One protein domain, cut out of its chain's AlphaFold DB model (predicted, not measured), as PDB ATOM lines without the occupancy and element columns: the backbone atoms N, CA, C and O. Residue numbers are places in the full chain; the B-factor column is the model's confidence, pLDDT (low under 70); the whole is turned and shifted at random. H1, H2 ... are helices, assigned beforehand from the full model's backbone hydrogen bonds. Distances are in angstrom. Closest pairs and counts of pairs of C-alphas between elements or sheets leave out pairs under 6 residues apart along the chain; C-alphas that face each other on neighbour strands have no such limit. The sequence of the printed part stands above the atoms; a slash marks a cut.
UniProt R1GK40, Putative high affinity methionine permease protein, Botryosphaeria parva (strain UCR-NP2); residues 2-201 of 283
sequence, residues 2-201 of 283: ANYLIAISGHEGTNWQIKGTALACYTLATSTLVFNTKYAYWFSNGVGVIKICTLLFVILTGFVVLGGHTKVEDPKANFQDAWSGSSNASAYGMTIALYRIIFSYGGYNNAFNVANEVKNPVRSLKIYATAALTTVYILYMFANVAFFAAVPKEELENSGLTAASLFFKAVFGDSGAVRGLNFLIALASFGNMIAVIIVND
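What this domain is: This is residues 2 to 201 of the 283 residues of the protein "Putative high affinity methionine permease protein" of Botryosphaeria parva (strain UCR-NP2) (UniProt R1GK40). H3 and H7, two long helices, meet near their last residues as a V; on the other side of H3, H10 crosses it, and H2 meets H10 at a slant, so that H2, H10, H3 and H7 form an uneven slab. H4 and H9 pack on H7 at the closed end of the V, while residues 80 to 103, most of H5 among them, stick out from this body. The printed part has 200 residues with ten named helices, H1 to H10 in chain order, and no named strand: all helix. It is compact, with a radius of gyration of the C-alphas of 19.0 A and spans of 50 by 42 by 37 A.

How they stand to each other: Start at H1, residues 2 to 8: it touches H2, residues 15 to 35, about perpendicular at 73 degrees, with Ala 2 and Ala 22 the closest C-alphas, 5.4 A apart. H2 and H3, residues 37 to 66, touch only at the corner, and only just, with 3 pairs of C-alphas within 8 A, the closest Leu 33 and Ala 40 at 5.9 A. Residues 55 to 66 of H3 touch H7, residues 121 to 150, at a steep tilt of 43 degrees, the same way; the closest C-alphas, Gly 62 and Ala 146, are 3.8 A apart. H4, residues 77 to 80, touches H7, its closest C-alphas being Asn 78 and Phe 148 at 6.0 A. H5, residues 91 to 104, touches no helix. H8, residues 153 to 158, only just touches H9, residues 163 to 172, with 3 pairs within 8 A, the closest Leu 156 and Ala 163 at 6.4 A. H9 and H10, residues 176 to 201, are a helical hairpin at a shallow tilt of 26 degrees, with the closest C-alphas, Phe 168 and Val 178, 6.0 A apart. H10 is the hub, touching H1, H2, H3, H9 and, only just, with 3 pairs within 8 A, H6, residues 110 to 113. It touches residues 40 to 54 of H3 at a steep tilt of 43 degrees, opposite ways; the closest C-alphas, Ser 44 and Gly 191, are 4.9 A apart. Every O i to N i+4 pair is within hydrogen-bond range in H1, H2, H3, H5, H8, H9 and H10, and 25 of 26 in H7; H4 and H6 are too short for such a pair.

Where its parts are: Find C-alpha 2 at (9.049, 61.126, 185.527), where H1 begins. H2 then runs 30.5 A from first to last C-alpha, H3 43.5 A and H5 20.1 A. H7 begins at C-alpha 121, (-19.119, 38.366, 189.970), and runs 41.7 A. H10 runs 38.1 A to C-alpha 201 at (-12.881, 56.734, 193.413).

The domain as a whole: The C-alphas farthest apart, Phe 35 and Ser 87, are 54.6 A apart. The printed part has no cut and no long link. Mean pLDDT of the printed part is 83.5; look for values under 70 at residues 7, 9 to 10, 13, 116, 159 to 161 and 200 to 201.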
ATOM      1  N   ALA A   2       8.183  59.934 185.521       72.75
ATOM      2  CA  ALA A   2       9.049  61.126 185.527       72.75
ATOM      3  C   ALA A   2      10.480  60.853 185.020       72.75
ATOM      4  O   ALA A   2      10.962  61.568 184.151       72.75
ATOM      5  N   ASN A   3      11.101  59.752 185.463       72.00
ATOM      6  CA  ASN A   3      12.417  59.336 184.964       72.00
ATOM      7  C   ASN A   3      12.436  59.088 183.450       72.00
ATOM      8  O   ASN A   3      13.398  59.462 182.800       72.00
ATOM      9  N   TYR A   4      11.370  58.524 182.865       71.69
ATOM     10  CA  TYR A   4      11.299  58.313 181.414       71.69
ATOM     11  C   TYR A   4      11.163  59.625 180.652       71.69
ATOM     12  O   TYR A   4      11.842  59.814 179.652       71.69
ATOM     13  N   LEU A   5      10.305  60.535 181.122       75.50
ATOM     14  CA  LEU A   5      10.118  61.834 180.474       75.50
ATOM     15  C   LEU A   5      11.411  62.647 180.458       75.50
ATOM     16  O   LEU A   5      11.742  63.253 179.443       75.50
ATOM     17  N   ILE A   6      12.166  62.606 181.555       74.81
ATOM     18  CA  ILE A   6      13.452  63.293 181.629       74.81
ATOM     19  C   ILE A   6      14.508  62.546 180.800       74.81
ATOM     20  O   ILE A   6      15.203  63.180 180.012       74.81
ATOM     21  N   ALA A   7      14.554  61.213 180.845       69.88
ATOM     22  CA  ALA A   7      15.486  60.427 180.031       69.88
ATOM     23  C   ALA A   7      15.288  60.629 178.515       69.88
ATOM     24  O   ALA A   7      16.263  60.623 177.767       69.88
ATOM     25  N   ILE A   8      14.058  60.876 178.045       71.00
ATOM     26  CA  ILE A   8      13.780  61.206 176.631       71.00
ATOM     27  C   ILE A   8      14.492  62.497 176.201       71.00
ATOM     28  O   ILE A   8      14.892  62.616 175.042       71.00
ATOM     29  N   SER A   9      14.685  63.442 177.126       69.31
ATOM     30  CA  SER A   9      15.410  64.688 176.862       69.31
ATOM     31  C   SER A   9      16.934  64.512 176.781       69.31
ATOM     32  O   SER A   9      17.616  65.435 176.358       69.31
ATOM     33  N   GLY A  10      17.466  63.323 177.093       67.25
ATOM     34  CA  GLY A  10      18.889  63.000 176.950       67.25
ATOM     35  C   GLY A  10      19.760  63.358 178.156       67.25
ATOM     36  O   GLY A  10      20.981  63.302 178.049       67.25
ATOM     37  N   HIS A  11      19.160  63.698 179.297       72.56
ATOM     38  CA  HIS A  11      19.868  64.003 180.543       72.56
ATOM     39  C   HIS A  11      19.231  63.258 181.719       72.56
ATOM     40  O   HIS A  11      18.041  62.938 181.688       72.56
ATOM     41  N   GLU A  12      20.005  63.020 182.778       71.19
ATOM     42  CA  GLU A  12      19.464  62.539 184.048       71.19
ATOM     43  C   GLU A  12      18.872  63.697 184.855       71.19
ATOM     44  O   GLU A  12      19.459  64.771 184.985       71.19
ATOM     45  N   GLY A  13      17.666  63.486 185.382       69.56
ATOM     46  CA  GLY A  13      16.955  64.501 186.147       69.56
ATOM     47  C   GLY A  13      17.491  64.633 187.561       69.56
ATOM     48  O   GLY A  13      17.663  63.644 188.267       69.56
ATOM     49  N   THR A  14      17.650  65.867 188.028       80.31
ATOM     50  CA  THR A  14      17.851  66.126 189.458       80.31
ATOM     51  C   THR A  14      16.639  65.654 190.270       80.31
ATOM     52  O   THR A  14      15.504  65.631 189.784       80.31
ATOM     53  N   ASN A  15      16.846  65.352 191.557       73.00
ATOM     54  CA  ASN A  15      15.771  64.936 192.469       73.00
ATOM     55  C   ASN A  15      14.569  65.899 192.464       73.00
ATOM     56  O   ASN A  15      13.421  65.464 192.556       73.00
ATOM     57  N   TRP A  16      14.817  67.206 192.336       75.06
ATOM     58  CA  TRP A  16      13.762  68.218 192.262       75.06
ATOM     59  C   TRP A  16      13.022  68.211 190.924       75.06
ATOM     60  O   TRP A  16      11.797  68.313 190.923       75.06
ATOM     61  N   GLN A  17      13.719  68.017 189.803       74.06
ATOM     62  CA  GLN A  17      13.083  67.893 188.486       74.06
ATOM     63  C   GLN A  17      12.197  66.646 188.400       74.06
ATOM     64  O   GLN A  17      11.077  66.724 187.891       74.06
ATOM     65  N   ILE A  18      12.652  65.514 188.945       75.88
ATOM     66  CA  ILE A  18      11.866  64.272 188.998       75.88
ATOM     67  C   ILE A  18      10.595  64.489 189.827       75.88
ATOM     68  O   ILE A  18       9.498  64.173 189.361       75.88
ATOM     69  N   LYS A  19      10.723  65.073 191.026       74.75
ATOM     70  CA  LYS A  19       9.580  65.367 191.909       74.75
ATOM     71  C   LYS A  19       8.603  66.364 191.281       74.75
ATOM     72  O   LYS A  19       7.400  66.117 191.303       74.75
ATOM     73  N   GLY A  20       9.102  67.448 190.684       77.19
ATOM     74  CA  GLY A  20       8.277  68.452 190.008       77.19
ATOM     75  C   GLY A  20       7.516  67.872 188.814       77.19
ATOM     76  O   GLY A  20       6.310  68.077 188.691       77.19
ATOM     77  N   THR A  21       8.188  67.062 187.990       80.88
ATOM     78  CA  THR A  21       7.555  66.365 186.858       80.88
ATOM     79  C   THR A  21       6.491  65.382 187.344       80.88
ATOM     80  O   THR A  21       5.402  65.328 186.777       80.88
ATOM     81  N   ALA A  22       6.768  64.627 188.412       76.19
ATOM     82  CA  ALA A  22       5.797  63.707 189.001       76.19
ATOM     83  C   ALA A  22       4.545  64.440 189.509       76.19
ATOM     84  O   ALA A  22       3.433  64.008 189.207       76.19
ATOM     85  N   LEU A  23       4.720  65.570 190.207       81.31
ATOM     86  CA  LEU A  23       3.612  66.402 190.683       81.31
ATOM     87  C   LEU A  23       2.776  66.937 189.515       81.31
ATOM     88  O   LEU A  23       1.558  66.803 189.528       81.31
ATOM     89  N   ALA A  24       3.422  67.475 188.479       83.50
ATOM     90  CA  ALA A  24       2.734  67.980 187.294       83.50
ATOM     91  C   ALA A  24       1.910  66.885 186.597       83.50
ATOM     92  O   ALA A  24       0.747  67.107 186.263       83.50
ATOM     93  N   CYS A  25       2.473  65.684 186.432       83.12
ATOM     94  CA  CYS A  25       1.754  64.551 185.850       83.12
ATOM     95  C   CYS A  25       0.531  64.171 186.696       83.12
ATOM     96  O   CYS A  25      -0.546  63.942 186.149       83.12
ATOM     97  N   TYR A  26       0.683  64.123 188.022       83.81
ATOM     98  CA  TYR A  26      -0.410  63.786 188.932       83.81
ATOM     99  C   TYR A  26      -1.540  64.821 188.882       83.81
ATOM    100  O   TYR A  26      -2.711  64.455 188.759       83.81
ATOM    101  N   THR A  27      -1.192  66.109 188.895       83.19
ATOM    102  CA  THR A  27      -2.153  67.207 188.749       83.19
ATOM    103  C   THR A  27      -2.882  67.121 187.413       83.19
ATOM    104  O   THR A  27      -4.102  67.216 187.386       83.19
ATOM    105  N   LEU A  28      -2.172  66.870 186.307       86.12
ATOM    106  CA  LEU A  28      -2.786  66.744 184.981       86.12
ATOM    107  C   LEU A  28      -3.751  65.560 184.883       86.12
ATOM    108  O   LEU A  28      -4.849  65.717 184.348       86.12
ATOM    109  N   ALA A  29      -3.371  64.390 185.405       83.06
ATOM    110  CA  ALA A  29      -4.273  63.242 185.450       83.06
ATOM    111  C   ALA A  29      -5.529  63.576 186.258       83.06
ATOM    112  O   ALA A  29      -6.635  63.400 185.758       83.06
ATOM    113  N   THR A  30      -5.353  64.140 187.454       80.44
ATOM    114  CA  THR A  30      -6.465  64.531 188.330       80.44
ATOM    115  C   THR A  30      -7.396  65.527 187.636       80.44
ATOM    116  O   THR A  30      -8.597  65.289 187.567       80.44
ATOM    117  N   SER A  31      -6.858  66.591 187.035       82.19
ATOM    118  CA  SER A  31      -7.651  67.569 186.285       82.19
ATOM    119  C   SER A  31      -8.409  66.931 185.121       82.19
ATOM    120  O   SER A  31      -9.574  67.248 184.905       82.19
ATOM    121  N   THR A  32      -7.785  66.003 184.388       78.88
ATOM    122  CA  THR A  32      -8.439  65.306 183.265       78.88
ATOM    123  C   THR A  32      -9.674  64.537 183.732       78.88
ATOM    124  O   THR A  32     -10.712  64.600 183.075       78.88
ATOM    125  N   LEU A  33      -9.592  63.865 184.886       75.94
ATOM    126  CA  LEU A  33     -10.747  63.189 185.476       75.94
ATOM    127  C   LEU A  33     -11.828  64.181 185.923       75.94
ATOM    128  O   LEU A  33     -12.999  63.933 185.660       75.94
ATOM    129  N   VAL A  34     -11.440  65.294 186.559       77.06
ATOM    130  CA  VAL A  34     -12.382  66.315 187.056       77.06
ATOM    131  C   VAL A  34     -13.204  66.929 185.922       77.06
ATOM    132  O   VAL A  34     -14.388  67.196 186.105       77.06
ATOM    133  N   PHE A  35     -12.600  67.157 184.754       78.38
ATOM    134  CA  PHE A  35     -13.309  67.763 183.625       78.38
ATOM    135  C   PHE A  35     -14.106  66.757 182.794       78.38
ATOM    136  O   PHE A  35     -15.150  67.124 182.256       78.38
ATOM    137  N   ASN A  36     -13.615  65.522 182.621       77.56
ATOM    138  CA  ASN A  36     -14.338  64.515 181.850       77.56
ATOM    139  C   ASN A  36     -13.881  63.078 182.149       77.56
ATOM    140  O   ASN A  36     -12.905  62.564 181.585       77.56
ATOM    141  N   THR A  37     -14.666  62.387 182.968       76.31
ATOM    142  CA  THR A  37     -14.435  60.985 183.337       76.31
ATOM    143  C   THR A  37     -14.463  60.052 182.122       76.31
ATOM    144  O   THR A  37     -13.603  59.180 181.984       76.31
ATOM    145  N   LYS A  38     -15.382  60.264 181.173       77.69
ATOM    146  CA  LYS A  38     -15.545  59.416 179.981       77.69
ATOM    147  C   LYS A  38     -14.319  59.435 179.064       77.69
ATOM    148  O   LYS A  38     -13.906  58.375 178.583       77.69
ATOM    149  N   TYR A  39     -13.715  60.604 178.842       79.25
ATOM    150  CA  TYR A  39     -12.456  60.698 178.096       79.25
ATOM    151  C   TYR A  39     -11.308  60.020 178.847       79.25
ATOM    152  O   TYR A  39     -10.511  59.332 178.212       79.25
ATOM    153  N   ALA A  40     -11.245  60.145 180.177       80.56
ATOM    154  CA  ALA A  40     -10.223  59.477 180.982       80.56
ATOM    155  C   ALA A  40     -10.305  57.941 180.863       80.56
ATOM    156  O   ALA A  40      -9.274  57.292 180.669       80.56
ATOM    157  N   TYR A  41     -11.514  57.365 180.880       80.81
ATOM    158  CA  TYR A  41     -11.731  55.934 180.630       80.81
ATOM    159  C   TYR A  41     -11.272  55.508 179.230       80.81
ATOM    160  O   TYR A  41     -10.517  54.544 179.091       80.81
ATOM    161  N   TRP A  42     -11.693  56.231 178.185       84.19
ATOM    162  CA  TRP A  42     -11.292  55.936 176.802       84.19
ATOM    163  C   TRP A  42      -9.778  56.021 176.610       84.19
ATOM    164  O   TRP A  42      -9.175  55.131 176.007       84.19
ATOM    165  N   PHE A  43      -9.160  57.061 177.166       86.69
ATOM    166  CA  PHE A  43      -7.718  57.250 177.134       86.69
ATOM    167  C   PHE A  43      -6.989  56.119 177.867       86.69
ATOM    168  O   PHE A  43      -6.062  55.530 177.314       86.69
ATOM    169  N   SER A  44      -7.430  55.766 179.079       86.19
ATOM    170  CA  SER A  44      -6.834  54.684 179.869       86.19
ATOM    171  C   SER A  44      -6.899  53.340 179.135       86.19
ATOM    172  O   SER A  44      -5.881  52.651 179.029       86.19
ATOM    173  N   ASN A  45      -8.046  53.015 178.533       87.69
ATOM    174  CA  ASN A  45      -8.214  51.801 177.733       87.69
ATOM    175  C   ASN A  45      -7.305  51.795 176.495       87.69
ATOM    176  O   ASN A  45      -6.635  50.795 176.233       87.69
ATOM    177  N   GLY A  46      -7.226  52.915 175.766       91.25
ATOM    178  CA  GLY A  46      -6.332  53.055 174.614       91.25
ATOM    179  C   GLY A  46      -4.861  52.862 174.992       91.25
ATOM    180  O   GLY A  46      -4.141  52.098 174.347       91.25
ATOM    181  N   VAL A  47      -4.423  53.473 176.095       91.44
ATOM    182  CA  VAL A  47      -3.073  53.273 176.637       91.44
ATOM    183  C   VAL A  47      -2.854  51.825 177.090       91.44
ATOM    184  O   VAL A  47      -1.761  51.287 176.902       91.44
ATOM    185  N   GLY A  48      -3.880  51.163 177.630       90.50
ATOM    186  CA  GLY A  48      -3.849  49.740 177.971       90.50
ATOM    187  C   GLY A  48      -3.546  48.850 176.762       90.50
ATOM    188  O   GLY A  48      -2.667  47.990 176.839       90.50
ATOM    189  N   VAL A  49      -4.194  49.108 175.623       91.75
ATOM    190  CA  VAL A  49      -3.914  48.402 174.359       91.75
ATOM    191  C   VAL A  49      -2.476  48.653 173.905       91.75
ATOM    192  O   VAL A  49      -1.743  47.700 173.640       91.75
ATOM    193  N   ILE A  50      -2.031  49.915 173.900       92.06
ATOM    194  CA  ILE A  50      -0.651  50.282 173.540       92.06
ATOM    195  C   ILE A  50       0.363  49.546 174.424       92.06
ATOM    196  O   ILE A  50       1.371  49.049 173.920       92.06
ATOM    197  N   LYS A  51       0.098  49.431 175.731       90.19
ATOM    198  CA  LYS A  51       0.960  48.716 176.683       90.19
ATOM    199  C   LYS A  51       1.093  47.236 176.321       90.19
ATOM    200  O   LYS A  51       2.208  46.718 176.324       90.19
ATOM    201  N   ILE A  52      -0.013  46.570 175.985       92.44
ATOM    202  CA  ILE A  52       0.001  45.158 175.571       92.44
ATOM    203  C   ILE A  52       0.755  45.001 174.246       92.44
ATOM    204  O   ILE A  52       1.637  44.152 174.154       92.44
ATOM    205  N   CYS A  53       0.481  45.847 173.250       93.69
ATOM    206  CA  CYS A  53       1.194  45.820 171.970       93.69
ATOM    207  C   CYS A  53       2.703  46.042 172.146       93.69
ATOM    208  O   CYS A  53       3.501  45.323 171.552       93.69
ATOM    209  N   THR A  54       3.099  46.990 172.999       92.75
ATOM    210  CA  THR A  54       4.513  47.272 173.297       92.75
ATOM    211  C   THR A  54       5.181  46.081 173.984       92.75
ATOM    212  O   THR A  54       6.303  45.721 173.640       92.75
ATOM    213  N   LEU A  55       4.489  45.428 174.924       94.06
ATOM    214  CA  LEU A  55       5.000  44.232 175.595       94.06
ATOM    215  C   LEU A  55       5.173  43.061 174.619       94.06
ATOM    216  O   LEU A  55       6.215  42.409 174.624       94.06
ATOM    217  N   LEU A  56       4.188  42.820 173.751       95.69
ATOM    218  CA  LEU A  56       4.281  41.798 172.705       95.69
ATOM    219  C   LEU A  56       5.414  42.100 171.723       95.69
ATOM    220  O   LEU A  56       6.155  41.194 171.354       95.69
ATOM    221  N   PHE A  57       5.600  43.366 171.349       94.81
ATOM    222  CA  PHE A  57       6.715  43.793 170.511       94.81
ATOM    223  C   PHE A  57       8.073  43.482 171.157       94.81
ATOM    224  O   PHE A  57       8.947  42.932 170.487       94.81
ATOM    225  N   VAL A  58       8.243  43.763 172.456       94.88
ATOM    226  CA  VAL A  58       9.461  43.407 173.210       94.88
ATOM    227  C   VAL A  58       9.691  41.896 173.193       94.88
ATOM    228  O   VAL A  58      10.797  41.456 172.891       94.88
ATOM    229  N   ILE A  59       8.650  41.103 173.458       96.50
ATOM    230  CA  ILE A  59       8.736  39.636 173.472       96.50
ATOM    231  C   ILE A  59       9.162  39.096 172.101       96.50
ATOM    232  O   ILE A  59      10.127  38.338 172.009       96.50
ATOM    233  N   LEU A  60       8.475  39.505 171.030       96.25
ATOM    234  CA  LEU A  60       8.783  39.067 169.667       96.25
ATOM    235  C   LEU A  60      10.203  39.471 169.263       96.25
ATOM    236  O   LEU A  60      10.950  38.650 168.739       96.25
ATOM    237  N   THR A  61      10.601  40.706 169.573       94.56
ATOM    238  CA  THR A  61      11.960  41.195 169.313       94.56
ATOM    239  C   THR A  61      12.997  40.376 170.083       94.56
ATOM    240  O   THR A  61      14.012  39.996 169.510       94.56
ATOM    241  N   GLY A  62      12.737  40.024 171.345       94.50
ATOM    242  CA  GLY A  62      13.621  39.166 172.135       94.50
ATOM    243  C   GLY A  62      13.830  37.779 171.527       94.50
ATOM    244  O   GLY A  62      14.953  37.281 171.499       94.50
ATOM    245  N   PHE A  63      12.783  37.170 170.967       94.56
ATOM    246  CA  PHE A  63      12.928  35.905 170.237       94.56
ATOM    247  C   PHE A  63      13.731  36.057 168.938       94.56
ATOM    248  O   PHE A  63      14.515  35.171 168.601       94.56
ATOM    249  N   VAL A  64      13.594  37.182 168.232       94.19
ATOM    250  CA  VAL A  64      14.421  37.503 167.052       94.19
ATOM    251  C   VAL A  64      15.895  37.679 167.443       94.19
ATOM    252  O   VAL A  64      16.773  37.183 166.734       94.19
ATOM    253  N   VAL A  65      16.162  38.313 168.592       93.81
ATOM    254  CA  VAL A  65      17.505  38.441 169.182       93.81
ATOM    255  C   VAL A  65      18.090  37.062 169.496       93.81
ATOM    256  O   VAL A  65      19.183  36.758 169.028       93.81
ATOM    257  N   LEU A  66      17.346  36.184 170.179       91.75
ATOM    258  CA  LEU A  66      17.775  34.800 170.450       91.75
ATOM    259  C   LEU A  66      18.046  33.984 169.179       91.75
ATOM    260  O   LEU A  66      18.888  33.084 169.189       91.75
ATOM    261  N   GLY A  67      17.332  34.290 168.094       89.62
ATOM    262  CA  GLY A  67      17.548  33.704 166.774       89.62
ATOM    263  C   GLY A  67      18.789  34.225 166.041       89.62
ATOM    264  O   GLY A  67      19.064  33.741 164.949       89.62
ATOM    265  N   GLY A  68      19.526  35.193 166.601       87.31
ATOM    266  CA  GLY A  68      20.748  35.749 166.012       87.31
ATOM    267  C   GLY A  68      20.518  36.766 164.888       87.31
ATOM    268  O   GLY A  68      21.457  37.139 164.197       87.31
ATOM    269  N   HIS A  69      19.289  37.247 164.689       84.50
ATOM    270  CA  HIS A  69      18.947  38.171 163.597       84.50
ATOM    271  C   HIS A  69      19.079  39.655 163.990       84.50
ATOM    272  O   HIS A  69      18.365  40.509 163.463       84.50
ATOM    273  N   THR A  70      19.949  39.985 164.948       85.69
ATOM    274  CA  THR A  70      20.132  41.359 165.451       85.69
ATOM    275  C   THR A  70      21.609  41.682 165.668       85.69
ATOM    276  O   THR A  70      22.468  40.836 165.453       85.69
ATOM    277  N   LYS A  71      21.909  42.918 166.085       82.50
ATOM    278  CA  LYS A  71      23.277  43.392 166.357       82.50
ATOM    279  C   LYS A  71      23.849  42.920 167.701       82.50
ATOM    280  O   LYS A  71      24.975  43.275 168.025       82.50
ATOM    281  N   VAL A  72      23.072  42.185 168.494       86.12
ATOM    282  CA  VAL A  72      23.511  41.652 169.788       86.12
ATOM    283  C   VAL A  72      24.488  40.501 169.536       86.12
ATOM    284  O   VAL A  72      24.119  39.531 168.879       86.12
ATOM    285  N   GLU A  73      25.721  40.622 170.036       78.31
ATOM    286  CA  GLU A  73      26.822  39.695 169.722       78.31
ATOM    287  C   GLU A  73      26.626  38.291 170.313       78.31
ATOM    288  O   GLU A  73      26.748  37.307 169.586       78.31
ATOM    289  N   ASP A  74      26.272  38.186 171.602       85.50
ATOM    290  CA  ASP A  74      25.976  36.901 172.255       85.50
ATOM    291  C   ASP A  74      24.629  36.920 173.000       85.50
ATOM    292  O   ASP A  74      24.564  37.174 174.208       85.50
ATOM    293  N   PRO A  75      23.531  36.584 172.301       86.81
ATOM    294  CA  PRO A  75      22.203  36.508 172.897       86.81
ATOM    295  C   PRO A  75      22.032  35.433 173.975       86.81
ATOM    296  O   PRO A  75      21.020  35.420 174.680       86.81
ATOM    297  N   LYS A  76      22.960  34.471 174.067       87.88
ATOM    298  CA  LYS A  76      22.846  33.316 174.967       87.88
ATOM    299  C   LYS A  76      23.739  33.430 176.200       87.88
ATOM    300  O   LYS A  76      23.579  32.606 177.099       87.88
ATOM    301  N   ALA A  77      24.609  34.437 176.277       86.50
ATOM    302  CA  ALA A  77      25.569  34.633 177.366       86.50
ATOM    303  C   ALA A  77      24.927  34.513 178.759       86.50
ATOM    304  O   ALA A  77      25.349  33.709 179.588       86.50
ATOM    305  N   ASN A  78      23.828  35.237 178.992       87.19
ATOM    306  CA  ASN A  78      23.143  35.259 180.288       87.19
ATOM    307  C   ASN A  78      22.466  33.922 180.668       87.19
ATOM    308  O   ASN A  78      22.068  33.749 181.819       87.19
ATOM    309  N   PHE A  79      22.320  32.980 179.729       88.12
ATOM    310  CA  PHE A  79      21.650  31.692 179.950       88.12
ATOM    311  C   PHE A  79      22.615  30.529 180.213       88.12
ATOM    312  O   PHE A  79      22.154  29.455 180.600       88.12
ATOM    313  N   GLN A  80      23.923  30.710 180.006       86.75
ATOM    314  CA  GLN A  80      24.912  29.633 180.159       86.75
ATOM    315  C   GLN A  80      25.256  29.379 181.637       86.75
ATOM    316  O   GLN A  80      25.218  28.233 182.074       86.75
ATOM    317  N   ASP A  81      25.458  30.442 182.427       83.44
ATOM    318  CA  ASP A  81      25.805  30.367 183.856       83.44
ATOM    319  C   ASP A  81      24.800  31.126 184.738       83.44
ATOM    320  O   ASP A  81      25.129  32.090 185.441       83.44
ATOM    321  N   ALA A  82      23.543  30.675 184.724       80.44
ATOM    322  CA  ALA A  82      22.427  31.351 185.398       80.44
ATOM    323  C   ALA A  82      22.622  31.548 186.919       80.44
ATOM    324  O   ALA A  82      22.072  32.484 187.498       80.44
ATOM    325  N   TRP A  83      23.415  30.690 187.573       82.56
ATOM    326  CA  TRP A  83      23.676  30.744 189.021       82.56
ATOM    327  C   TRP A  83      24.935  31.532 189.408       82.56
ATOM    328  O   TRP A  83      25.235  31.658 190.600       82.56
ATOM    329  N   SER A  84      25.675  32.066 188.432       82.31
ATOM    330  CA  SER A  84      26.875  32.873 188.683       82.31
ATOM    331  C   SER A  84      26.558  34.082 189.577       82.31
ATOM    332  O   SER A  84      25.559  34.777 189.392       82.31
ATOM    333  N   GLY A  85      27.388  34.337 190.592       79.19
ATOM    334  CA  GLY A  85      27.192  35.447 191.538       79.19
ATOM    335  C   GLY A  85      26.127  35.213 192.621       79.19
ATOM    336  O   GLY A  85      25.959  36.067 193.491       79.19
ATOM    337  N   SER A  86      25.455  34.052 192.638       80.25
ATOM    338  CA  SER A  86      24.472  33.703 193.679       80.25
ATOM    339  C   SER A  86      25.082  33.592 195.084       80.25
ATOM    340  O   SER A  86      24.388  33.811 196.071       80.25
ATOM    341  N   SER A  87      26.395  33.354 195.191       79.44
ATOM    342  CA  SER A  87      27.144  33.336 196.457       79.44
ATOM    343  C   SER A  87      27.123  34.670 197.211       79.44
ATOM    344  O   SER A  87      27.274  34.681 198.429       79.44
ATOM    345  N   ASN A  88      26.915  35.787 196.508       79.94
ATOM    346  CA  ASN A  88      26.825  37.124 197.102       79.94
ATOM    347  C   ASN A  88      25.382  37.491 197.495       79.94
ATOM    348  O   ASN A  88      25.136  38.582 198.017       79.94
ATOM    349  N   ALA A  89      24.409  36.608 197.235       77.94
ATOM    350  CA  ALA A  89      23.009  36.865 197.532       77.94
ATOM    351  C   ALA A  89      22.764  36.815 199.047       77.94
ATOM    352  O   ALA A  89      22.851  35.772 199.690       77.94
ATOM    353  N   SER A  90      22.409  37.961 199.624       84.50
ATOM    354  CA  SER A  90      21.979  38.039 201.020       84.50
ATOM    355  C   SER A  90      20.486  37.727 201.161       84.50
ATOM    356  O   SER A  90      19.688  37.982 200.254       84.50
ATOM    357  N   ALA A  91      20.076  37.253 202.341       84.38
ATOM    358  CA  ALA A  91      18.658  37.087 202.681       84.38
ATOM    359  C   ALA A  91      17.861  38.398 202.520       84.38
ATOM    360  O   ALA A  91      16.720  38.395 202.051       84.38
ATOM    361  N   TYR A  92      18.490  39.533 202.838       78.31
ATOM    362  CA  TYR A  92      17.923  40.859 202.605       78.31
ATOM    363  C   TYR A  92      17.709  41.138 201.109       78.31
ATOM    364  O   TYR A  92      16.605  41.504 200.708       78.31
ATOM    365  N   GLY A  93      18.723  40.899 200.271       77.12
ATOM    366  CA  GLY A  93      18.628  41.080 198.820       77.12
ATOM    367  C   GLY A  93      17.529  40.224 198.187       77.12
ATOM    368  O   GLY A  93      16.720  40.738 197.413       77.12
ATOM    369  N   MET A  94      17.427  38.951 198.587       81.75
ATOM    370  CA  MET A  94      16.343  38.059 198.151       81.75
ATOM    371  C   MET A  94      14.960  38.578 198.563       81.75
ATOM    372  O   MET A  94      14.031  38.561 197.757       81.75
ATOM    373  N   THR A  95      14.823  39.100 199.783       79.56
ATOM    374  CA  THR A  95      13.555  39.670 200.272       79.56
ATOM    375  C   THR A  95      13.133  40.891 199.452       79.56
ATOM    376  O   THR A  95      11.979  40.994 199.032       79.56
ATOM    377  N   ILE A  96      14.070  41.799 199.161       79.62
ATOM    378  CA  ILE A  96      13.803  42.979 198.325       79.62
ATOM    379  C   ILE A  96      13.440  42.570 196.891       79.62
ATOM    380  O   ILE A  96      12.522  43.152 196.305       79.62
ATOM    381  N   ALA A  97      14.108  41.559 196.330       83.25
ATOM    382  CA  ALA A  97      13.784  41.033 195.006       83.25
ATOM    383  C   ALA A  97      12.362  40.450 194.962       83.25
ATOM    384  O   ALA A  97      11.577  40.830 194.092       83.25
ATOM    385  N   LEU A  98      11.989  39.615 195.939       85.56
ATOM    386  CA  LEU A  98      10.633  39.065 196.056       85.56
ATOM    387  C   LEU A  98       9.581  40.170 196.178       85.56
ATOM    388  O   LEU A  98       8.560  40.113 195.495       85.56
ATOM    389  N   TYR A  99       9.842  41.210 196.974       81.50
ATOM    390  CA  TYR A  99       8.931  42.349 197.092       81.50
ATOM    391  C   TYR A  99       8.727  43.071 195.749       81.50
ATOM    392  O   TYR A  99       7.593  43.368 195.371       81.50
ATOM    393  N   ARG A 100       9.803  43.303 194.982       82.12
ATOM    394  CA  ARG A 100       9.725  43.911 193.638       82.12
ATOM    395  C   ARG A 100       8.971  43.028 192.637       82.12
ATOM    396  O   ARG A 100       8.211  43.548 191.816       82.12
ATOM    397  N   ILE A 101       9.142  41.708 192.722       88.94
ATOM    398  CA  ILE A 101       8.398  40.743 191.901       88.94
ATOM    399  C   ILE A 101       6.909  40.810 192.251       88.94
ATOM    400  O   ILE A 101       6.097  41.043 191.360       88.94
ATOM    401  N   ILE A 102       6.545  40.696 193.532       86.81
ATOM    402  CA  ILE A 102       5.148  40.776 193.994       86.81
ATOM    403  C   ILE A 102       4.510  42.099 193.557       86.81
ATOM    404  O   ILE A 102       3.398  42.102 193.032       86.81
ATOM    405  N   PHE A 103       5.232  43.215 193.701       82.56
ATOM    406  CA  PHE A 103       4.762  44.529 193.267       82.56
ATOM    407  C   PHE A 103       4.450  44.575 191.762       82.56
ATOM    408  O   PHE A 103       3.476  45.207 191.358       82.56
ATOM    409  N   SER A 104       5.215  43.859 190.934       86.88
ATOM    410  CA  SER A 104       4.999  43.799 189.479       86.88
ATOM    411  C   SER A 104       3.697  43.082 189.089       86.88
ATOM    412  O   SER A 104       3.110  43.408 188.056       86.88
ATOM    413  N   TYR A 105       3.227  42.145 189.921       86.88
ATOM    414  CA  TYR A 105       1.927  41.465 189.784       86.88
ATOM    415  C   TYR A 105       0.783  42.189 190.514       86.88
ATOM    416  O   TYR A 105      -0.355  41.715 190.522       86.88
ATOM    417  N   GLY A 106       1.065  43.334 191.140       83.19
ATOM    418  CA  GLY A 106       0.066  44.152 191.815       83.19
ATOM    419  C   GLY A 106      -1.018  44.679 190.867       83.19
ATOM    420  O   GLY A 106      -0.840  44.764 189.654       83.19
ATOM    421  N   GLY A 107      -2.162  45.054 191.441       78.38
ATOM    422  CA  GLY A 107      -3.288  45.647 190.708       78.38
ATOM    423  C   GLY A 107      -4.473  44.711 190.479       78.38
ATOM    424  O   GLY A 107      -5.559  45.200 190.192       78.38
ATOM    425  N   TYR A 108      -4.332  43.398 190.698       80.12
ATOM    426  CA  TYR A 108      -5.466  42.463 190.623       80.12
ATOM    427  C   TYR A 108      -6.585  42.804 191.625       80.12
ATOM    428  O   TYR A 108      -7.756  42.588 191.331       80.12
ATOM    429  N   ASN A 109      -6.239  43.412 192.767       76.69
ATOM    430  CA  ASN A 109      -7.208  43.853 193.773       76.69
ATOM    431  C   ASN A 109      -8.211  44.881 193.229       76.69
ATOM    432  O   ASN A 109      -9.360  44.908 193.659       76.69
ATOM    433  N   ASN A 110      -7.810  45.674 192.231       74.81
ATOM    434  CA  ASN A 110      -8.680  46.666 191.601       74.81
ATOM    435  C   ASN A 110      -9.886  46.021 190.901       74.81
ATOM    436  O   ASN A 110     -10.934  46.649 190.807       74.81
ATOM    437  N   ALA A 111      -9.769  44.765 190.451       74.81
ATOM    438  CA  ALA A 111     -10.889  44.034 189.859       74.81
ATOM    439  C   ALA A 111     -11.981  43.698 190.891       74.81
ATOM    440  O   ALA A 111     -13.146  43.567 190.523       74.81
ATOM    441  N   PHE A 112     -11.626  43.587 192.177       73.62
ATOM    442  CA  PHE A 112     -12.601  43.374 193.248       73.62
ATOM    443  C   PHE A 112     -13.378  44.652 193.578       73.62
ATOM    444  O   PHE A 112     -14.570  44.567 193.853       73.62
ATOM    445  N   ASN A 113     -12.754  45.829 193.438       72.19
ATOM    446  CA  ASN A 113     -13.415  47.124 193.663       72.19
ATOM    447  C   ASN A 113     -14.535  47.423 192.649       72.19
ATOM    448  O   ASN A 113     -15.378  48.277 192.889       72.19
ATOM    449  N   VAL A 114     -14.550  46.726 191.512       70.38
ATOM    450  CA  VAL A 114     -15.596  46.843 190.480       70.38
ATOM    451  C   VAL A 114     -16.442  45.573 190.373       70.38
ATOM    452  O   VAL A 114     -17.234  45.432 189.445       70.38
ATOM    453  N   ALA A 115     -16.300  44.626 191.308       72.62
ATOM    454  CA  ALA A 115     -16.988  43.336 191.247       72.62
ATOM    455  C   ALA A 115     -18.513  43.492 191.159       72.62
ATOM    456  O   ALA A 115     -19.166  42.754 190.427       72.62
ATOM    457  N   ASN A 116     -19.071  44.486 191.848       69.81
ATOM    458  CA  ASN A 116     -20.507  44.758 191.851       69.81
ATOM    459  C   ASN A 116     -21.045  45.261 190.494       69.81
ATOM    460  O   ASN A 116     -22.239  45.129 190.233       69.81
ATOM    461  N   GLU A 117     -20.190  45.772 189.602       70.38
ATOM    462  CA  GLU A 117     -20.570  46.151 188.229       70.38
ATOM    463  C   GLU A 117     -20.529  44.956 187.255       70.38
ATOM    464  O   GLU A 117     -21.050  45.017 186.136       70.38
ATOM    465  N   VAL A 118     -19.928  43.836 187.671       72.00
ATOM    466  CA  VAL A 118     -19.749  42.640 186.843       72.00
ATOM    467  C   VAL A 118     -20.946  41.706 186.995       72.00
ATOM    468  O   VAL A 118     -21.270  41.234 188.083       72.00
ATOM    469  N   LYS A 119     -21.575  41.333 185.875       74.00
ATOM    470  CA  LYS A 119     -22.605  40.282 185.868       74.00
ATOM    471  C   LYS A 119     -22.009  38.953 186.362       74.00
ATOM    472  O   LYS A 119     -21.026  38.465 185.802       74.00
ATOM    473  N   ASN A 120     -22.638  38.340 187.369       81.19
ATOM    474  CA  ASN A 120     -22.197  37.091 188.014       81.19
ATOM    475  C   ASN A 120     -20.752  37.155 188.563       81.19
ATOM    476  O   ASN A 120     -19.887  36.396 188.110       81.19
ATOM    477  N   PRO A 121     -20.478  38.018 189.558       79.69
ATOM    478  CA  PRO A 121     -19.119  38.366 189.970       79.69
ATOM    479  C   PRO A 121     -18.295  37.165 190.433       79.69
ATOM    480  O   PRO A 121     -17.159  37.013 190.005       79.69
ATOM    481  N   VAL A 122     -18.866  36.256 191.229       84.25
ATOM    482  CA  VAL A 122     -18.134  35.098 191.781       84.25
ATOM    483  C   VAL A 122     -17.565  34.200 190.679       84.25
ATOM    484  O   VAL A 122     -16.390  33.830 190.711       84.25
ATOM    485  N   ARG A 123     -18.382  33.853 189.675       84.81
ATOM    486  CA  ARG A 123     -17.951  32.988 188.567       84.81
ATOM    487  C   ARG A 123     -17.004  33.730 187.628       84.81
ATOM    488  O   ARG A 123     -15.984  33.166 187.236       84.81
ATOM    489  N   SER A 124     -17.335  34.975 187.293       85.19
ATOM    490  CA  SER A 124     -16.539  35.810 186.396       85.19
ATOM    491  C   SER A 124     -15.149  36.076 186.979       85.19
ATOM    492  O   SER A 124     -14.154  35.802 186.315       85.19
ATOM    493  N   LEU A 125     -15.047  36.498 188.239       84.56
ATOM    494  CA  LEU A 125     -13.763  36.738 188.901       84.56
ATOM    495  C   LEU A 125     -12.932  35.459 189.005       84.56
ATOM    496  O   LEU A 125     -11.755  35.480 188.666       84.56
ATOM    497  N   LYS A 126     -13.529  34.323 189.383       84.81
ATOM    498  CA  LYS A 126     -12.787  33.057 189.492       84.81
ATOM    499  C   LYS A 126     -12.159  32.617 188.166       84.81
ATOM    500  O   LYS A 126     -11.072  32.057 188.170       84.81
ATOM    501  N   ILE A 127     -12.832  32.841 187.038       87.88
ATOM    502  CA  ILE A 127     -12.321  32.435 185.722       87.88
ATOM    503  C   ILE A 127     -11.379  33.504 185.166       87.88
ATOM    504  O   ILE A 127     -10.227  33.216 184.847       87.88
ATOM    505  N   TYR A 128     -11.858  34.744 185.057       87.12
ATOM    506  CA  TYR A 128     -11.144  35.805 184.358       87.12
ATOM    507  C   TYR A 128      -9.983  36.375 185.173       87.12
ATOM    508  O   TYR A 128      -8.965  36.706 184.572       87.12
ATOM    509  N   ALA A 129     -10.066  36.437 186.508       85.75
ATOM    510  CA  ALA A 129      -8.923  36.877 187.311       85.75
ATOM    511  C   ALA A 129      -7.787  35.849 187.256       85.75
ATOM    512  O   ALA A 129      -6.634  36.226 187.056       85.75
ATOM    513  N   THR A 130      -8.098  34.550 187.348       87.62
ATOM    514  CA  THR A 130      -7.090  33.492 187.188       87.62
ATOM    515  C   THR A 130      -6.505  33.498 185.778       87.62
ATOM    516  O   THR A 130      -5.286  33.531 185.640       87.62
ATOM    517  N   ALA A 131      -7.338  33.558 184.734       91.56
ATOM    518  CA  ALA A 131      -6.858  33.628 183.353       91.56
ATOM    519  C   ALA A 131      -5.975  34.864 183.102       91.56
ATOM    520  O   ALA A 131      -4.928  34.749 182.464       91.56
ATOM    521  N   ALA A 132      -6.355  36.031 183.635       90.12
ATOM    522  CA  ALA A 132      -5.565  37.254 183.529       90.12
ATOM    523  C   ALA A 132      -4.209  37.112 184.232       90.12
ATOM    524  O   ALA A 132      -3.182  37.393 183.619       90.12
ATOM    525  N   LEU A 133      -4.180  36.617 185.474       90.75
ATOM    526  CA  LEU A 133      -2.935  36.410 186.224       90.75
ATOM    527  C   LEU A 133      -2.010  35.395 185.543       90.75
ATOM    528  O   LEU A 133      -0.815  35.656 185.415       90.75
ATOM    529  N   THR A 134      -2.548  34.278 185.047       93.06
ATOM    530  CA  THR A 134      -1.770  33.287 184.287       93.06
ATOM    531  C   THR A 134      -1.225  33.879 182.989       93.06
ATOM    532  O   THR A 134      -0.064  33.660 182.652       93.06
ATOM    533  N   THR A 135      -2.023  34.676 182.276       93.81
ATOM    534  CA  THR A 135      -1.579  35.346 181.045       93.81
ATOM    535  C   THR A 135      -0.460  36.344 181.334       93.81
ATOM    536  O   THR A 135       0.561  36.341 180.649       93.81
ATOM    537  N   VAL A 136      -0.611  37.168 182.376       92.88
ATOM    538  CA  VAL A 136       0.417  38.128 182.808       92.88
ATOM    539  C   VAL A 136       1.701  37.405 183.205       92.88
ATOM    540  O   VAL A 136       2.774  37.824 182.785       92.88
ATOM    541  N   TYR A 137       1.597  36.293 183.938       93.88
ATOM    542  CA  TYR A 137       2.741  35.448 184.279       93.88
ATOM    543  C   TYR A 137       3.508  34.988 183.031       93.88
ATOM    544  O   TYR A 137       4.717  35.198 182.947       93.88
ATOM    545  N   ILE A 138       2.814  34.440 182.029       96.06
ATOM    546  CA  ILE A 138       3.439  33.976 180.780       96.06
ATOM    547  C   ILE A 138       4.121  35.137 180.041       96.06
ATOM    548  O   ILE A 138       5.283  35.028 179.648       96.06
ATOM    549  N   LEU A 139       3.425  36.267 179.880       95.00
ATOM    550  CA  LEU A 139       3.969  37.439 179.187       95.00
ATOM    551  C   LEU A 139       5.196  38.009 179.904       95.00
ATOM    552  O   LEU A 139       6.178  38.364 179.256       95.00
ATOM    553  N   TYR A 140       5.170  38.079 181.234       93.69
ATOM    554  CA  TYR A 140       6.297  38.574 182.019       93.69
ATOM    555  C   TYR A 140       7.484  37.616 181.975       93.69
ATOM    556  O   TYR A 140       8.623  38.075 181.887       93.69
ATOM    557  N   MET A 141       7.252  36.302 181.977       95.06
ATOM    558  CA  MET A 141       8.329  35.330 181.786       95.06
ATOM    559  C   MET A 141       9.006  35.506 180.426       95.06
ATOM    560  O   MET A 141      10.232  35.601 180.370       95.06
ATOM    561  N   PHE A 142       8.237  35.648 179.343       96.50
ATOM    562  CA  PHE A 142       8.813  35.898 178.021       96.50
ATOM    563  C   PHE A 142       9.505  37.259 177.904       96.50
ATOM    564  O   PHE A 142      10.541  37.360 177.251       96.50
ATOM    565  N   ALA A 143       8.992  38.300 178.562       94.38
ATOM    566  CA  ALA A 143       9.656  39.599 178.590       94.38
ATOM    567  C   ALA A 143      11.005  39.543 179.329       94.38
ATOM    568  O   ALA A 143      11.977  40.128 178.859       94.38
ATOM    569  N   ASN A 144      11.101  38.796 180.434       93.12
ATOM    570  CA  ASN A 144      12.380  38.576 181.118       93.12
ATOM    571  C   ASN A 144      13.376  37.821 180.229       93.12
ATOM    572  O   ASN A 144      14.538  38.212 180.154       93.12
ATOM    573  N   VAL A 145      12.919  36.795 179.501       94.31
ATOM    574  CA  VAL A 145      13.750  36.100 178.503       94.31
ATOM    575  C   VAL A 145      14.245  37.079 177.432       94.31
ATOM    576  O   VAL A 145      15.428  37.067 177.109       94.31
ATOM    577  N   ALA A 146      13.384  37.968 176.930       94.81
ATOM    578  CA  ALA A 146      13.775  38.998 175.968       94.81
ATOM    579  C   ALA A 146      14.841  39.954 176.532       94.81
ATOM    580  O   ALA A 146      15.822  40.248 175.851       94.81
ATOM    581  N   PHE A 147      14.686  40.409 177.778       92.69
ATOM    582  CA  PHE A 147      15.669  41.283 178.423       92.69
ATOM    583  C   PHE A 147      17.024  40.600 178.600       92.69
ATOM    584  O   PHE A 147      18.038  41.182 178.219       92.69
ATOM    585  N   PHE A 148      17.046  39.360 179.093       91.69
ATOM    586  CA  PHE A 148      18.288  38.600 179.241       91.69
ATOM    587  C   PHE A 148      18.910  38.192 177.904       91.69
ATOM    588  O   PHE A 148      20.114  37.975 177.851       91.69
ATOM    589  N   ALA A 149      18.137  38.113 176.823       93.25
ATOM    590  CA  ALA A 149      18.689  37.851 175.500       93.25
ATOM    591  C   ALA A 149      19.408  39.060 174.890       93.25
ATOM    592  O   ALA A 149      20.304  38.878 174.078       93.25
ATOM    593  N   ALA A 150      19.006  40.288 175.226       91.81
ATOM    594  CA  ALA A 150      19.530  41.483 174.561       91.81
ATOM    595  C   ALA A 150      20.481  42.324 175.417       91.81
ATOM    596  O   ALA A 150      21.299  43.046 174.856       91.81
ATOM    597  N   VAL A 151      20.351  42.286 176.747       90.94
ATOM    598  CA  VAL A 151      21.084  43.183 177.652       90.94
ATOM    599  C   VAL A 151      22.041  42.376 178.534       90.94
ATOM    600  O   VAL A 151      21.589  41.443 179.203       90.94
ATOM    601  N   PRO A 152      23.339  42.723 178.597       89.19
ATOM    602  CA  PRO A 152      24.287  42.080 179.505       89.19
ATOM    603  C   PRO A 152      23.849  42.173 180.975       89.19
ATOM    604  O   PRO A 152      23.313  43.196 181.412       89.19
ATOM    605  N   LYS A 153      24.109  41.122 181.764       85.00
ATOM    606  CA  LYS A 153      23.760  41.072 183.196       85.00
ATOM    607  C   LYS A 153      24.300  42.266 183.991       85.00
ATOM    608  O   LYS A 153      23.561  42.841 184.783       85.00
ATOM    609  N   GLU A 154      25.545  42.667 183.748       84.12
ATOM    610  CA  GLU A 154      26.188  43.789 184.450       84.12
ATOM    611  C   GLU A 154      25.471  45.122 184.201       84.12
ATOM    612  O   GLU A 154      25.328  45.935 185.117       84.12
ATOM    613  N   GLU A 155      24.965  45.341 182.984       85.31
ATOM    614  CA  GLU A 155      24.174  46.532 182.671       85.31
ATOM    615  C   GLU A 155      22.811  46.486 183.360       85.31
ATOM    616  O   GLU A 155      22.371  47.504 183.889       85.31
ATOM    617  N   LEU A 156      22.158  45.319 183.417       84.75
ATOM    618  CA  LEU A 156      20.886  45.155 184.129       84.75
ATOM    619  C   LEU A 156      21.036  45.415 185.636       84.75
ATOM    620  O   LEU A 156      20.174  46.076 186.222       84.75
ATOM    621  N   GLU A 157      22.124  44.944 186.247       80.00
ATOM    622  CA  GLU A 157      22.417  45.125 187.676       80.00
ATOM    623  C   GLU A 157      22.713  46.585 188.042       80.00
ATOM    624  O   GLU A 157      22.228  47.071 189.065       80.00
ATOM    625  N   ASN A 158      23.456  47.298 187.193       76.62
ATOM    626  CA  ASN A 158      23.852  48.690 187.434       76.62
ATOM    627  C   ASN A 158      22.851  49.721 186.881       76.62
ATOM    628  O   ASN A 158      23.074  50.930 186.974       76.62
ATOM    629  N   SER A 159      21.738  49.270 186.299       64.81
ATOM    630  CA  SER A 159      20.781  50.157 185.641       64.81
ATOM    631  C   SER A 159      19.954  51.003 186.622       64.81
ATOM    632  O   SER A 159      19.128  50.506 187.388       64.81
ATOM    633  N   GLY A 160      20.133  52.329 186.562       56.94
ATOM    634  CA  GLY A 160      19.203  53.306 187.155       56.94
ATOM    635  C   GLY A 160      17.967  53.567 186.276       56.94
ATOM    636  O   GLY A 160      16.901  53.953 186.765       56.94
ATOM    637  N   LEU A 161      18.102  53.320 184.968       53.16
ATOM    638  CA  LEU A 161      17.023  53.313 183.980       53.16
ATOM    639  C   LEU A 161      16.406  51.914 183.889       53.16
ATOM    640  O   LEU A 161      17.060  50.908 184.108       53.16
ATOM    641  N   THR A 162      15.126  51.823 183.546       72.00
ATOM    642  CA  THR A 162      14.422  50.531 183.530       72.00
ATOM    643  C   THR A 162      14.896  49.612 182.398       72.00
ATOM    644  O   THR A 162      15.129  50.104 181.292       72.00
ATOM    645  N   ALA A 163      14.886  48.293 182.626       83.25
ATOM    646  CA  ALA A 163      15.330  47.243 181.695       83.25
ATOM    647  C   ALA A 163      14.874  47.411 180.229       83.25
ATOM    648  O   ALA A 163      15.649  47.173 179.310       83.25
ATOM    649  N   ALA A 164      13.650  47.889 179.987       86.12
ATOM    650  CA  ALA A 164      13.134  48.079 178.630       86.12
ATOM    651  C   ALA A 164      13.877  49.167 177.823       86.12
ATOM    652  O   ALA A 164      14.051  49.017 176.618       86.12
ATOM    653  N   SER A 165      14.353  50.239 178.469       86.19
ATOM    654  CA  SER A 165      15.134  51.278 177.776       86.19
ATOM    655  C   SER A 165      16.506  50.751 177.360       86.19
ATOM    656  O   SER A 165      16.975  51.080 176.273       86.19
ATOM    657  N   LEU A 166      17.140  49.937 178.212       87.81
ATOM    658  CA  LEU A 166      18.396  49.264 177.877       87.81
ATOM    659  C   LEU A 166      18.189  48.262 176.749       87.81
ATOM    660  O   LEU A 166      18.941  48.273 175.784       87.81
ATOM    661  N   PHE A 167      17.108  47.483 176.808       91.12
ATOM    662  CA  PHE A 167      16.728  46.561 175.742       91.12
ATOM    663  C   PHE A 167      16.592  47.271 174.390       91.12
ATOM    664  O   PHE A 167      17.198  46.852 173.406       91.12
ATOM    665  N   PHE A 168      15.848  48.379 174.320       91.00
ATOM    666  CA  PHE A 168      15.684  49.100 173.057       91.00
ATOM    667  C   PHE A 168      16.993  49.688 172.540       91.00
ATOM    668  O   PHE A 168      17.241  49.634 171.336       91.00
ATOM    669  N   LYS A 169      17.837  50.209 173.434       89.19
ATOM    670  CA  LYS A 169      19.158  50.720 173.065       89.19
ATOM    671  C   LYS A 169      20.080  49.604 172.565       89.19
ATOM    672  O   LYS A 169      20.731  49.792 171.545       89.19
ATOM    673  N   ALA A 170      20.090  48.447 173.221       89.25
ATOM    674  CA  ALA A 170      20.901  47.299 172.821       89.25
ATOM    675  C   ALA A 170      20.484  46.752 171.445       89.25
ATOM    676  O   ALA A 170      21.330  46.480 170.597       89.25
ATOM    677  N   VAL A 171      19.177  46.644 171.184       91.00
ATOM    678  CA  VAL A 171      18.671  46.056 169.933       91.00
ATOM    679  C   VAL A 171      18.683  47.045 168.763       91.00
ATOM    680  O   VAL A 171      19.068  46.684 167.649       91.00
ATOM    681  N   PHE A 172      18.251  48.289 168.987       89.94
ATOM    682  CA  PHE A 172      18.023  49.275 167.920       89.94
ATOM    683  C   PHE A 172      19.064  50.406 167.880       89.94
ATOM    684  O   PHE A 172      19.045  51.214 166.947       89.94
ATOM    685  N   GLY A 173      19.981  50.465 168.848       86.75
ATOM    686  CA  GLY A 173      20.963  51.540 168.993       86.75
ATOM    687  C   GLY A 173      20.354  52.865 169.465       86.75
ATOM    688  O   GLY A 173      19.155  52.984 169.717       86.75
ATOM    689  N   ASP A 174      21.183  53.905 169.548       82.88
ATOM    690  CA  ASP A 174      20.727  55.257 169.885       82.88
ATOM    691  C   ASP A 174      20.072  55.923 168.660       82.88
ATOM    692  O   ASP A 174      20.731  56.551 167.833       82.88
ATOM    693  N   SER A 175      18.752  55.775 168.525       82.69
ATOM    694  CA  SER A 175      17.973  56.356 167.423       82.69
ATOM    695  C   SER A 175      16.724  57.100 167.906       82.69
ATOM    696  O   SER A 175      16.238  56.911 169.026       82.69
ATOM    697  N   GLY A 176      16.151  57.940 167.036       81.00
ATOM    698  CA  GLY A 176      14.873  58.611 167.306       81.00
ATOM    699  C   GLY A 176      13.720  57.632 167.574       81.00
ATOM    700  O   GLY A 176      12.841  57.930 168.380       81.00
ATOM    701  N   ALA A 177      13.764  56.431 166.985       84.06
ATOM    702  CA  ALA A 177      12.783  55.374 167.231       84.06
ATOM    703  C   ALA A 177      12.814  54.884 168.690       84.06
ATOM    704  O   ALA A 177      11.760  54.720 169.302       84.06
ATOM    705  N   VAL A 178      14.004  54.742 169.287       86.06
ATOM    706  CA  VAL A 178      14.150  54.357 170.704       86.06
ATOM    707  C   VAL A 178      13.577  55.421 171.638       86.06
ATOM    708  O   VAL A 178      12.923  55.083 172.625       86.06
ATOM    709  N   ARG A 179      13.720  56.711 171.301       84.62
ATOM    710  CA  ARG A 179      13.058  57.793 172.054       84.62
ATOM    711  C   ARG A 179      11.533  57.659 172.010       84.62
ATOM    712  O   ARG A 179      10.886  57.807 173.044       84.62
ATOM    713  N   GLY A 180      10.973  57.324 170.845       87.62
ATOM    714  CA  GLY A 180       9.544  57.038 170.685       87.62
ATOM    715  C   GLY A 180       9.078  55.839 171.518       87.62
ATOM    716  O   GLY A 180       8.078  55.933 172.225       87.62
ATOM    717  N   LEU A 181       9.831  54.737 171.517       88.38
ATOM    718  CA  LEU A 181       9.522  53.552 172.327       88.38
ATOM    719  C   LEU A 181       9.580  53.847 173.836       88.38
ATOM    720  O   LEU A 181       8.691  53.445 174.588       88.38
ATOM    721  N   ASN A 182      10.570  54.622 174.283       86.88
ATOM    722  CA  ASN A 182      10.657  55.081 175.670       86.88
ATOM    723  C   ASN A 182       9.487  55.997 176.060       86.88
ATOM    724  O   ASN A 182       8.984  55.919 177.185       86.88
ATOM    725  N   PHE A 183       8.996  56.814 175.125       88.12
ATOM    726  CA  PHE A 183       7.775  57.590 175.320       88.12
ATOM    727  C   PHE A 183       6.540  56.697 175.496       88.12
ATOM    728  O   PHE A 183       5.732  56.969 176.383       88.12
ATOM    729  N   LEU A 184       6.414  55.593 174.748       89.62
ATOM    730  CA  LEU A 184       5.314  54.637 174.946       89.62
ATOM    731  C   LEU A 184       5.327  54.028 176.356       89.62
ATOM    732  O   LEU A 184       4.266  53.865 176.959       89.62
ATOM    733  N   ILE A 185       6.505  53.755 176.928       88.19
ATOM    734  CA  ILE A 185       6.612  53.274 178.317       88.19
ATOM    735  C   ILE A 185       6.187  54.362 179.320       88.19
ATOM    736  O   ILE A 185       5.488  54.082 180.307       88.19
ATOM    737  N   ALA A 186       6.575  55.616 179.073       87.12
ATOM    738  CA  ALA A 186       6.139  56.749 179.887       87.12
ATOM    739  C   ALA A 186       4.612  56.916 179.835       87.12
ATOM    740  O   ALA A 186       3.974  57.056 180.882       87.12
ATOM    741  N   LEU A 187       4.033  56.822 178.636       89.88
ATOM    742  CA  LEU A 187       2.597  56.882 178.391       89.88
ATOM    743  C   LEU A 187       1.862  55.733 179.093       89.88
ATOM    744  O   LEU A 187       0.880  55.980 179.789       89.88
ATOM    745  N   ALA A 188       2.377  54.504 179.013       88.81
ATOM    746  CA  ALA A 188       1.830  53.348 179.725       88.81
ATOM    747  C   ALA A 188       1.808  53.555 181.250       88.81
ATOM    748  O   ALA A 188       0.830  53.207 181.918       88.81
ATOM    749  N   SER A 189       2.859  54.168 181.804       86.56
ATOM    750  CA  SER A 189       2.905  54.533 183.226       86.56
ATOM    751  C   SER A 189       1.840  55.578 183.586       86.56
ATOM    752  O   SER A 189       1.238  55.496 184.656       86.56
ATOM    753  N   PHE A 190       1.596  56.548 182.701       86.94
ATOM    754  CA  PHE A 190       0.577  57.582 182.891       86.94
ATOM    755  C   PHE A 190      -0.846  57.016 182.826       86.94
ATOM    756  O   PHE A 190      -1.663  57.307 183.696       86.94
ATOM    757  N   GLY A 191      -1.130  56.144 181.853       86.62
ATOM    758  CA  GLY A 191      -2.427  55.468 181.754       86.62
ATOM    759  C   GLY A 191      -2.732  54.600 182.976       86.62
ATOM    760  O   GLY A 191      -3.870  54.590 183.439       86.62
ATOM    761  N   ASN A 192      -1.711  53.950 183.553       85.69
ATOM    762  CA  ASN A 192      -1.849  53.230 184.822       85.69
ATOM    763  C   ASN A 192      -2.220  54.168 185.980       85.69
ATOM    764  O   ASN A 192      -3.064  53.822 186.798       85.69
ATOM    765  N   MET A 193      -1.617  55.357 186.049       84.12
ATOM    766  CA  MET A 193      -1.950  56.349 187.074       84.12
ATOM    767  C   MET A 193      -3.413  56.798 186.965       84.12
ATOM    768  O   MET A 193      -4.117  56.794 187.966       84.12
ATOM    769  N   ILE A 194      -3.892  57.094 185.752       84.44
ATOM    770  CA  ILE A 194      -5.305  57.421 185.498       84.44
ATOM    771  C   ILE A 194      -6.220  56.263 185.917       84.44
ATOM    772  O   ILE A 194      -7.181  56.491 186.644       84.44
ATOM    773  N   ALA A 195      -5.898  55.026 185.523       81.88
ATOM    774  CA  ALA A 195      -6.692  53.845 185.875       81.88
ATOM    775  C   ALA A 195      -6.822  53.662 187.395       81.88
ATOM    776  O   ALA A 195      -7.902  53.368 187.898       81.88
ATOM    777  N   VAL A 196      -5.725  53.856 188.136       79.69
ATOM    778  CA  VAL A 196      -5.729  53.744 189.600       79.69
ATOM    779  C   VAL A 196      -6.573  54.845 190.240       79.69
ATOM    780  O   VAL A 196      -7.327  54.542 191.158       79.69
ATOM    781  N   ILE A 197      -6.491  56.092 189.759       77.56
ATOM    782  CA  ILE A 197      -7.309  57.191 190.298       77.56
ATOM    783  C   ILE A 197      -8.800  56.903 190.065       77.56
ATOM    784  O   ILE A 197      -9.588  57.044 190.993       77.56
ATOM    785  N   ILE A 198      -9.161  56.426 188.869       75.44
ATOM    786  CA  ILE A 198     -10.530  56.023 188.521       75.44
ATOM    787  C   ILE A 198     -11.054  54.941 189.479       75.44
ATOM    788  O   ILE A 198     -12.133  55.084 190.042       75.44
ATOM    789  N   VAL A 199     -10.300  53.853 189.676       70.62
ATOM    790  CA  VAL A 199     -10.756  52.735 190.521       70.62
ATOM    791  C   VAL A 199     -10.804  53.123 191.997       70.62
ATOM    792  O   VAL A 199     -11.686  52.669 192.727       70.62
ATOM    793  N   ASN A 200      -9.859  53.945 192.451       68.69
ATOM    794  CA  ASN A 200      -9.833  54.397 193.836       68.69
ATOM    795  C   ASN A 200     -11.082  55.215 194.187       68.69
ATOM    796  O   ASN A 200     -11.532  55.122 195.323       68.69
ATOM    797  N   ASP A 201     -11.661  55.941 193.225       63.22
ATOM    798  CA  ASP A 201     -12.881  56.734 193.413       63.22
ATOM    799  C   ASP A 201     -14.069  55.878 193.898       63.22
ATOM    800  O   ASP A 201     -14.779  56.250 194.831       63.22
TER     801      ASP A 201